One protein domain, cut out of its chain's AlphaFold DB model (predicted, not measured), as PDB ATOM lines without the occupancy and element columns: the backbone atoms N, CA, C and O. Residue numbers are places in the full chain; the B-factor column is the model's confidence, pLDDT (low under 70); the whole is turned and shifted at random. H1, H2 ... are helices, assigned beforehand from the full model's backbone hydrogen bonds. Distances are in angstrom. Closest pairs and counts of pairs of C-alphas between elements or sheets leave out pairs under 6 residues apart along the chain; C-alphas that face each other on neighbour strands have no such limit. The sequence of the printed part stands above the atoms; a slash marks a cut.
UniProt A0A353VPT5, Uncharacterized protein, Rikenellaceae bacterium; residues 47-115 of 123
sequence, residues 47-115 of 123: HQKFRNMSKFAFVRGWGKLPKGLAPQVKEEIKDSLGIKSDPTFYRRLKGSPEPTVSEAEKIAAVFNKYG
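Overview. This is residues 47 to 115 of the 123 residues of an uncharacterized protein of Rikenellaceae bacterium (UniProt A0A353VPT5). Two helices, H3 and H5, lie side by side and run opposite ways, while H4 stands crosswise near H3 and little H2 lies near one end of each of these three. H1 lies away from this group, at one end of the longest span, and touches no helix. The printed part has 69 residues with five named helices, in the order H1 to H5, and no named strand; the class is all helix. It is compact, with a radius of gyration of the C-alphas of 11.7 A and spans of 35 by 24 by 21 A.

Arrangement. H1, residues 47 to 54, is apart from H2, residues 59 to 63, H3, residues 70 to 81, H4, residues 86 to 93, and H5, residues 101 to 113. H2 is close to but not clearly touching H3, H4 and H5; the closest C-alphas are those of Trp 62 and Ala 70, 7.5 A, Val 59 and Leu 93, 5.9 A, and Gly 61 and Phe 111, 7.4 A. H3 and H4 are close but not clearly touching, about perpendicular at 87 degrees, with the closest C-alphas, of Lys 78 and Phe 89, 7.0 A apart. H3 and H5 touch, the closest C-alphas being those of Ile 77 and Ile 107, 6.2 A apart; they run opposite ways at a shallow tilt of 33 degrees, only just short of steep. H4 and H5 are apart. In H1, H2, H3, H4 and H5 every O i to N i+4 pair is within hydrogen-bond range.

Along the chain. H1 begins at C-alpha 47 (67.505, 45.391, 182.279) and measures 11.3 A, H2 6.1 A. H3 measures 16.4 A from C-alpha 70 (70.689, 48.158, 152.616), and H4 10.5 A. H5 measures 18.7 A, to C-alpha 113 (60.135, 55.260, 149.969).

Size, cuts and confidence. The C-alphas farthest apart, of Gln 48 and Gly 68, are 35.0 A apart. The printed part has no cut and no long link. Mean pLDDT of the printed part is 85.9; residues 47 to 54 are under 70.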
ATOM      1  N   HIS A  47      68.577  46.164 182.916       52.12
ATOM      2  CA  HIS A  47      67.505  45.391 182.279       52.12
ATOM      3  C   HIS A  47      66.370  46.287 181.748       52.12
ATOM      4  O   HIS A  47      65.849  46.064 180.655       52.12
ATOM      5  N   GLN A  48      66.022  47.344 182.490       55.62
ATOM      6  CA  GLN A  48      65.001  48.320 182.089       55.62
ATOM      7  C   GLN A  48      65.500  49.234 180.964       55.62
ATOM      8  O   GLN A  48      64.759  49.526 180.025       55.62
ATOM      9  N   LYS A  49      66.781  49.624 181.009       56.50
ATOM     10  CA  LYS A  49      67.420  50.409 179.945       56.50
ATOM     11  C   LYS A  49      67.410  49.665 178.606       56.50
ATOM     12  O   LYS A  49      67.112  50.278 177.587       56.50
ATOM     13  N   PHE A  50      67.677  48.357 178.602       59.34
ATOM     14  CA  PHE A  50      67.644  47.539 177.382       59.34
ATOM     15  C   PHE A  50      66.245  47.452 176.761       59.34
ATOM     16  O   PHE A  50      66.096  47.719 175.571       59.34
ATOM     17  N   ARG A  51      65.209  47.180 177.570       57.75
ATOM     18  CA  ARG A  51      63.819  47.131 177.079       57.75
ATOM     19  C   ARG A  51      63.338  48.463 176.496       57.75
ATOM     20  O   ARG A  51      62.616  48.467 175.508       57.75
ATOM     21  N   ASN A  52      63.763  49.595 177.060       60.44
ATOM     22  CA  ASN A  52      63.380  50.915 176.549       60.44
ATOM     23  C   ASN A  52      64.159  51.355 175.297       60.44
ATOM     24  O   ASN A  52      63.667  52.213 174.574       60.44
ATOM     25  N   MET A  53      65.347  50.803 175.031       63.34
ATOM     26  CA  MET A  53      66.083  51.085 173.787       63.34
ATOM     27  C   MET A  53      65.495  50.313 172.598       63.34
ATOM     28  O   MET A  53      65.472  50.842 171.491       63.34
ATOM     29  N   SER A  54      64.947  49.116 172.839       69.06
ATOM     30  CA  SER A  54      64.289  48.289 171.813       69.06
ATOM     31  C   SER A  54      63.153  49.032 171.086       69.06
ATOM     32  O   SER A  54      63.118  49.032 169.858       69.06
ATOM     33  N   LYS A  55      62.292  49.776 171.800       78.69
ATOM     34  CA  LYS A  55      61.168  50.515 171.176       78.69
ATOM     35  C   LYS A  55      61.583  51.593 170.166       78.69
ATOM     36  O   LYS A  55      60.788  51.948 169.305       78.69
ATOM     37  N   PHE A  56      62.794  52.131 170.292       83.88
ATOM     38  CA  PHE A  56      63.324  53.171 169.404       83.88
ATOM     39  C   PHE A  56      64.391  52.650 168.446       83.88
ATOM     40  O   PHE A  56      64.912  53.399 167.617       83.88
ATOM     41  N   ALA A  57      64.744  51.375 168.572       86.81
ATOM     42  CA  ALA A  57      65.531  50.692 167.576       86.81
ATOM     43  C   ALA A  57      64.718  50.608 166.279       86.81
ATOM     44  O   ALA A  57      63.494  50.536 166.313       86.81
ATOM     45  N   PHE A  58      65.392  50.624 165.135       90.38
ATOM     46  CA  PHE A  58      64.763  50.383 163.831       90.38
ATOM     47  C   PHE A  58      65.367  49.153 163.143       90.38
ATOM     48  O   PHE A  58      65.462  49.068 161.916       90.38
ATOM     49  N   VAL A  59      65.803  48.183 163.956       90.12
ATOM     50  CA  VAL A  59      66.363  46.904 163.494       90.12
ATOM     51  C   VAL A  59      65.302  46.117 162.729       90.12
ATOM     52  O   VAL A  59      65.614  45.525 161.698       90.12
ATOM     53  N   ARG A  60      64.047  46.183 163.178       90.00
ATOM     54  CA  ARG A  60      62.905  45.548 162.518       90.00
ATOM     55  C   ARG A  60      62.729  46.011 161.071       90.00
ATOM     56  O   ARG A  60      62.664  45.191 160.155       90.00
ATOM     57  N   GLY A  61      62.707  47.327 160.845       89.31
ATOM     58  CA  GLY A  61      62.651  47.904 159.499       89.31
ATOM     59  C   GLY A  61      63.880  47.548 158.668       89.31
ATOM     60  O   GLY A  61      63.768  47.210 157.491       89.31
ATOM     61  N   TRP A  62      65.053  47.550 159.299       89.94
ATOM     62  CA  TRP A  62      66.310  47.187 158.653       89.94
ATOM     63  C   TRP A  62      66.347  45.729 158.174       89.94
ATOM     64  O   TRP A  62      66.822  45.461 157.072       89.94
ATOM     65  N   GLY A  63      65.812  44.790 158.956       87.75
ATOM     66  CA  GLY A  63      65.743  43.369 158.601       87.75
ATOM     67  C   GLY A  63      64.831  43.071 157.406       87.75
ATOM     68  O   GLY A  63      65.034  42.075 156.713       87.75
ATOM     69  N   LYS A  64      63.862  43.951 157.126       89.50
ATOM     70  CA  LYS A  64      62.949  43.836 155.978       89.50
ATOM     71  C   LYS A  64      63.557  44.328 154.666       89.50
ATOM     72  O   LYS A  64      63.012  44.038 153.602       89.50
ATOM     73  N   LEU A  65      64.666  45.065 154.715       88.62
ATOM     74  CA  LEU A  65      65.325  45.551 153.508       88.62
ATOM     75  C   LEU A  65      66.002  44.399 152.749       88.62
ATOM     76  O   LEU A  65      66.720  43.590 153.348       88.62
ATOM     77  N   PRO A  66      65.878  44.347 151.412       88.19
ATOM     78  CA  PRO A  66      66.686  43.437 150.618       88.19
ATOM     79  C   PRO A  66      68.165  43.838 150.719       88.19
ATOM     80  O   PRO A  66      68.517  45.020 150.681       88.19
ATOM     81  N   LYS A  67      69.059  42.843 150.799       84.12
ATOM     82  CA  LYS A  67      70.506  43.041 151.036       84.12
ATOM     83  C   LYS A  67      71.178  44.004 150.045       84.12
ATOM     84  O   LYS A  67      72.145  44.660 150.412       84.12
ATOM     85  N   GLY A  68      70.665  44.103 148.816       89.25
ATOM     86  CA  GLY A  68      71.176  45.023 147.795       89.25
ATOM     87  C   GLY A  68      70.841  46.500 148.040       89.25
ATOM     88  O   GLY A  68      71.608  47.361 147.627       89.25
ATOM     89  N   LEU A  69      69.740  46.800 148.742       87.88
ATOM     90  CA  LEU A  69      69.305  48.178 149.022       87.88
ATOM     91  C   LEU A  69      69.802  48.693 150.373       87.88
ATOM     92  O   LEU A  69      69.950  49.899 150.543       87.88
ATOM     93  N   ALA A  70      70.131  47.801 151.311       88.06
ATOM     94  CA  ALA A  70      70.689  48.158 152.616       88.06
ATOM     95  C   ALA A  70      71.807  49.230 152.566       88.06
ATOM     96  O   ALA A  70      71.706  50.204 153.311       88.06
ATOM     97  N   PRO A  71      72.845  49.142 151.702       90.56
ATOM     98  CA  PRO A  71      73.872  50.185 151.644       90.56
ATOM     99  C   PRO A  71      73.338  51.542 151.161       90.56
ATOM    100  O   PRO A  71      73.789  52.568 151.657       90.56
ATOM    101  N   GLN A  72      72.361  51.566 150.248       92.12
ATOM    102  CA  GLN A  72      71.761  52.812 149.756       92.12
ATOM    103  C   GLN A  72      70.917  53.482 150.843       92.12
ATOM    104  O   GLN A  72      71.114  54.659 151.138       92.12
ATOM    105  N   VAL A  73      70.056  52.707 151.514       92.00
ATOM    106  CA  VAL A  73      69.233  53.203 152.628       92.00
ATOM    107  C   VAL A  73      70.104  53.723 153.767       92.00
ATOM    108  O   VAL A  73      69.792  54.742 154.379       92.00
ATOM    109  N   LYS A  74      71.230  53.055 154.043       92.25
ATOM    110  CA  LYS A  74      72.189  53.502 155.057       92.25
ATOM    111  C   LYS A  74      72.705  54.907 154.784       92.25
ATOM    112  O   LYS A  74      72.718  55.731 155.696       92.25
ATOM    113  N   GLU A  75      73.165  55.151 153.560       93.50
ATOM    114  CA  GLU A  75      73.733  56.441 153.182       93.50
ATOM    115  C   GLU A  75      72.651  57.524 153.146       93.50
ATOM    116  O   GLU A  75      72.884  58.617 153.653       93.50
ATOM    117  N   GLU A  76      71.436  57.205 152.692       93.25
ATOM    118  CA  GLU A  76      70.301  58.139 152.715       93.25
ATOM    119  C   GLU A  76      69.895  58.530 154.150       93.25
ATOM    120  O   GLU A  76      69.691  59.707 154.457       93.25
ATOM    121  N   ILE A  77      69.850  57.561 155.073       91.88
ATOM    122  CA  ILE A  77      69.589  57.836 156.492       91.88
ATOM    123  C   ILE A  77      70.727  58.672 157.092       91.88
ATOM    124  O   ILE A  77      70.461  59.651 157.792       91.88
ATOM    125  N   LYS A  78      71.988  58.321 156.815       92.75
ATOM    126  CA  LYS A  78      73.156  59.078 157.290       92.75
ATOM    127  C   LYS A  78      73.118  60.527 156.815       92.75
ATOM    128  O   LYS A  78      73.330  61.415 157.639       92.75
ATOM    129  N   ASP A  79      72.798  60.761 155.548       93.75
ATOM    130  CA  ASP A  79      72.682  62.101 154.972       93.75
ATOM    131  C   ASP A  79      71.539  62.897 155.623       93.75
ATOM    132  O   ASP A  79      71.752  63.997 156.134       93.75
ATOM    133  N   SER A  80      70.353  62.288 155.767       91.50
ATOM    134  CA  SER A  80      69.185  62.934 156.393       91.50
ATOM    135  C   SER A  80      69.412  63.353 157.858       91.50
ATOM    136  O   SER A  80      68.867  64.364 158.330       91.50
ATOM    137  N   LEU A  81      70.228  62.576 158.580       88.50
ATOM    138  CA  LEU A  81      70.596  62.801 159.978       88.50
ATOM    139  C   LEU A  81      71.898  63.607 160.131       88.50
ATOM    140  O   LEU A  81      72.264  63.953 161.253       88.50
ATOM    141  N   GLY A  82      72.619  63.895 159.041       90.75
ATOM    142  CA  GLY A  82      73.922  64.565 159.079       90.75
ATOM    143  C   GLY A  82      75.029  63.745 159.763       90.75
ATOM    144  O   GLY A  82      75.964  64.305 160.340       90.75
ATOM    145  N   ILE A  83      74.933  62.411 159.743       89.88
ATOM    146  CA  ILE A  83      75.864  61.501 160.420       89.88
ATOM    147  C   ILE A  83      76.945  61.033 159.449       89.88
ATOM    148  O   ILE A  83      76.679  60.309 158.497       89.88
ATOM    149  N   LYS A  84      78.207  61.338 159.758       88.88
ATOM    150  CA  LYS A  84      79.353  60.893 158.944       88.88
ATOM    151  C   LYS A  84      79.892  59.509 159.324       88.88
ATOM    152  O   LYS A  84      80.563  58.871 158.528       88.88
ATOM    153  N   SER A  85      79.622  59.050 160.548       91.62
ATOM    154  CA  SER A  85      80.287  57.889 161.156       91.62
ATOM    155  C   SER A  85      79.387  56.651 161.200       91.62
ATOM    156  O   SER A  85      78.290  56.692 161.759       91.62
ATOM    157  N   ASP A  86      79.870  55.524 160.673       89.19
ATOM    158  CA  ASP A  86      79.153  54.242 160.693       89.19
ATOM    159  C   ASP A  86      78.861  53.702 162.104       89.19
ATOM    160  O   ASP A  86      77.720  53.305 162.352       89.19
ATOM    161  N   PRO A  87      79.804  53.726 163.071       88.44
ATOM    162  CA  PRO A  87      79.509  53.382 164.464       88.44
ATOM    163  C   PRO A  87      78.312  54.147 165.038       88.44
ATOM    164  O   PRO A  87      77.486  53.586 165.758       88.44
ATOM    165  N   THR A  88      78.190  55.427 164.694       88.62
ATOM    166  CA  THR A  88      77.111  56.302 165.158       88.62
ATOM    167  C   THR A  88      75.753  55.907 164.571       88.62
ATOM    168  O   THR A  88      74.744  55.991 165.276       88.62
ATOM    169  N   PHE A  89      75.728  55.419 163.327       91.19
ATOM    170  CA  PHE A  89      74.538  54.825 162.715       91.19
ATOM    171  C   PHE A  89      74.129  53.531 163.430       91.19
ATOM    172  O   PHE A  89      72.989  53.415 163.865       91.19
ATOM    173  N   TYR A  90      75.055  52.586 163.637       89.69
ATOM    174  CA  TYR A  90      74.723  51.298 164.269       89.69
ATOM    175  C   TYR A  90      74.263  51.431 165.724       89.69
ATOM    176  O   TYR A  90      73.474  50.616 166.201       89.69
ATOM    177  N   ARG A  91      74.730  52.456 166.441       88.81
ATOM    178  CA  ARG A  91      74.206  52.773 167.774       88.81
ATOM    179  C   ARG A  91      72.743  53.225 167.706       88.81
ATOM    180  O   ARG A  91      71.927  52.710 168.466       88.81
ATOM    181  N   ARG A  92      72.404  54.116 166.765       88.94
ATOM    182  CA  ARG A  92      71.025  54.595 166.550       88.94
ATOM    183  C   ARG A  92      70.101  53.509 166.025       88.94
ATOM    184  O   ARG A  92      68.963  53.440 166.464       88.94
ATOM    185  N   LEU A  93      70.609  52.620 165.172       89.19
ATOM    186  CA  LEU A  93      69.896  51.426 164.718       89.19
ATOM    187  C   LEU A  93      69.375  50.608 165.908       89.19
ATOM    188  O   LEU A  93      68.251  50.127 165.868       89.19
ATOM    189  N   LYS A  94      70.165  50.521 166.987       86.81
ATOM    190  CA  LYS A  94      69.816  49.857 168.254       86.81
ATOM    191  C   LYS A  94      69.052  50.750 169.252       86.81
ATOM    192  O   LYS A  94      68.911  50.365 170.408       86.81
ATOM    193  N   GLY A  95      68.619  51.945 168.850       83.94
ATOM    194  CA  GLY A  95      67.867  52.877 169.697       83.94
ATOM    195  C   GLY A  95      68.718  53.705 170.669       83.94
ATOM    196  O   GLY A  95      68.215  54.135 171.706       83.94
ATOM    197  N   SER A  96      70.015  53.910 170.389       84.12
ATOM    198  CA  SER A  96      70.908  54.720 171.235       84.12
ATOM    199  C   SER A  96      71.725  55.757 170.440       84.12
ATOM    200  O   SER A  96      72.555  55.374 169.616       84.12
ATOM    201  N   PRO A  97      71.620  57.071 170.712       84.25
ATOM    202  CA  PRO A  97      70.664  57.727 171.612       84.25
ATOM    203  C   PRO A  97      69.213  57.568 171.135       84.25
ATOM    204  O   PRO A  97      68.982  57.189 169.988       84.25
ATOM    205  N   GLU A  98      68.259  57.849 172.026       83.81
ATOM    206  CA  GLU A  98      66.842  57.945 171.667       83.81
ATOM    207  C   GLU A  98      66.679  59.006 170.564       83.81
ATOM    208  O   GLU A  98      67.156  60.132 170.747       83.81
ATOM    209  N   PRO A  99      66.091  58.654 169.408       84.56
ATOM    210  CA  PRO A  99      65.885  59.595 168.325       84.56
ATOM    211  C   PRO A  99      64.859  60.644 168.747       84.56
ATOM    212  O   PRO A  99      63.814  60.332 169.320       84.56
ATOM    213  N   THR A 100      65.142  61.899 168.428       89.38
ATOM    214  CA  THR A 100      64.146  62.971 168.531       89.38
ATOM    215  C   THR A 100      62.986  62.720 167.561       89.38
ATOM    216  O   THR A 100      63.148  62.030 166.554       89.38
ATOM    217  N   VAL A 101      61.816  63.314 167.821       87.38
ATOM    218  CA  VAL A 101      60.631  63.164 166.950       87.38
ATOM    219  C   VAL A 101      60.960  63.518 165.491       87.38
ATOM    220  O   VAL A 101      60.641  62.752 164.588       87.38
ATOM    221  N   SER A 102      61.702  64.604 165.257       90.81
ATOM    222  CA  SER A 102      62.116  65.011 163.907       90.81
ATOM    223  C   SER A 102      63.103  64.042 163.245       90.81
ATOM    224  O   SER A 102      63.067  63.858 162.030       90.81
ATOM    225  N   GLU A 103      64.007  63.413 164.003       89.44
ATOM    226  CA  GLU A 103      64.884  62.363 163.461       89.44
ATOM    227  C   GLU A 103      64.075  61.113 163.101       89.44
ATOM    228  O   GLU A 103      64.297  60.521 162.044       89.44
ATOM    229  N   ALA A 104      63.114  60.737 163.947       90.88
ATOM    230  CA  ALA A 104      62.239  59.600 163.704       90.88
ATOM    231  C   ALA A 104      61.388  59.785 162.438       90.88
ATOM    232  O   ALA A 104      61.289  58.859 161.633       90.88
ATOM    233  N   GLU A 105      60.848  60.985 162.208       91.50
ATOM    234  CA  GLU A 105      60.114  61.330 160.983       91.50
ATOM    235  C   GLU A 105      60.981  61.202 159.727       91.50
ATOM    236  O   GLU A 105      60.541  60.631 158.729       91.50
ATOM    237  N   LYS A 106      62.233  61.676 159.775       93.12
ATOM    238  CA  LYS A 106      63.175  61.545 158.652       93.12
ATOM    239  C   LYS A 106      63.477  60.085 158.336       93.12
ATOM    240  O   LYS A 106      63.431  59.690 157.174       93.12
ATOM    241  N   ILE A 107      63.750  59.283 159.364       91.06
ATOM    242  CA  ILE A 107      64.001  57.846 159.216       91.06
ATOM    243  C   ILE A 107      62.764  57.170 158.605       91.06
ATOM    244  O   ILE A 107      62.886  56.450 157.614       91.06
ATOM    245  N   ALA A 108      61.571  57.462 159.128       91.06
ATOM    246  CA  ALA A 108      60.319  56.929 158.602       91.06
ATOM    247  C   ALA A 108      60.068  57.337 157.144       91.06
ATOM    248  O   ALA A 108      59.648  56.508 156.340       91.06
ATOM    249  N   ALA A 109      60.367  58.583 156.774       92.81
ATOM    250  CA  ALA A 109      60.246  59.057 155.399       92.81
ATOM    251  C   ALA A 109      61.152  58.273 154.440       92.81
ATOM    252  O   ALA A 109      60.703  57.910 153.354       92.81
ATOM    253  N   VAL A 110      62.391  57.967 154.841       93.00
ATOM    254  CA  VAL A 110      63.303  57.143 154.035       93.00
ATOM    255  C   VAL A 110      62.746  55.731 153.871       93.00
ATOM    256  O   VAL A 110      62.575  55.280 152.745       93.00
ATOM    257  N   PHE A 111      62.388  55.046 154.958       91.62
ATOM    258  CA  PHE A 111      61.850  53.679 154.884       91.62
ATOM    259  C   PHE A 111      60.532  53.578 154.097       91.62
ATOM    260  O   PHE A 111      60.336  52.610 153.355       91.62
ATOM    261  N   ASN A 112      59.669  54.595 154.175       91.94
ATOM    262  CA  ASN A 112      58.430  54.661 153.400       91.94
ATOM    263  C   ASN A 112      58.675  54.691 151.883       91.94
ATOM    264  O   ASN A 112      57.893  54.095 151.144       91.94
ATOM    265  N   LYS A 113      59.772  55.300 151.403       91.00
ATOM    266  CA  LYS A 113      60.135  55.260 149.969       91.00
ATOM    267  C   LYS A 113      60.377  53.836 149.467       91.00
ATOM    268  O   LYS A 113      60.136  53.552 148.299       91.00
ATOM    269  N   TYR A 114      60.820  52.948 150.354       88.81
ATOM    270  CA  TYR A 114      61.061  51.534 150.064       88.81
ATOM    271  C   TYR A 114      59.857  50.640 150.415       88.81
ATOM    272  O   TYR A 114      59.967  49.418 150.357       88.81
ATOM    273  N   GLY A 115      58.709  51.227 150.779       89.62
ATOM    274  CA  GLY A 115      57.481  50.498 151.110       89.62
ATOM    275  C   GLY A 115      57.475  49.844 152.496       89.62
ATOM    276  O   GLY A 115      56.663  48.954 152.745       89.62
TER     277      GLY A 115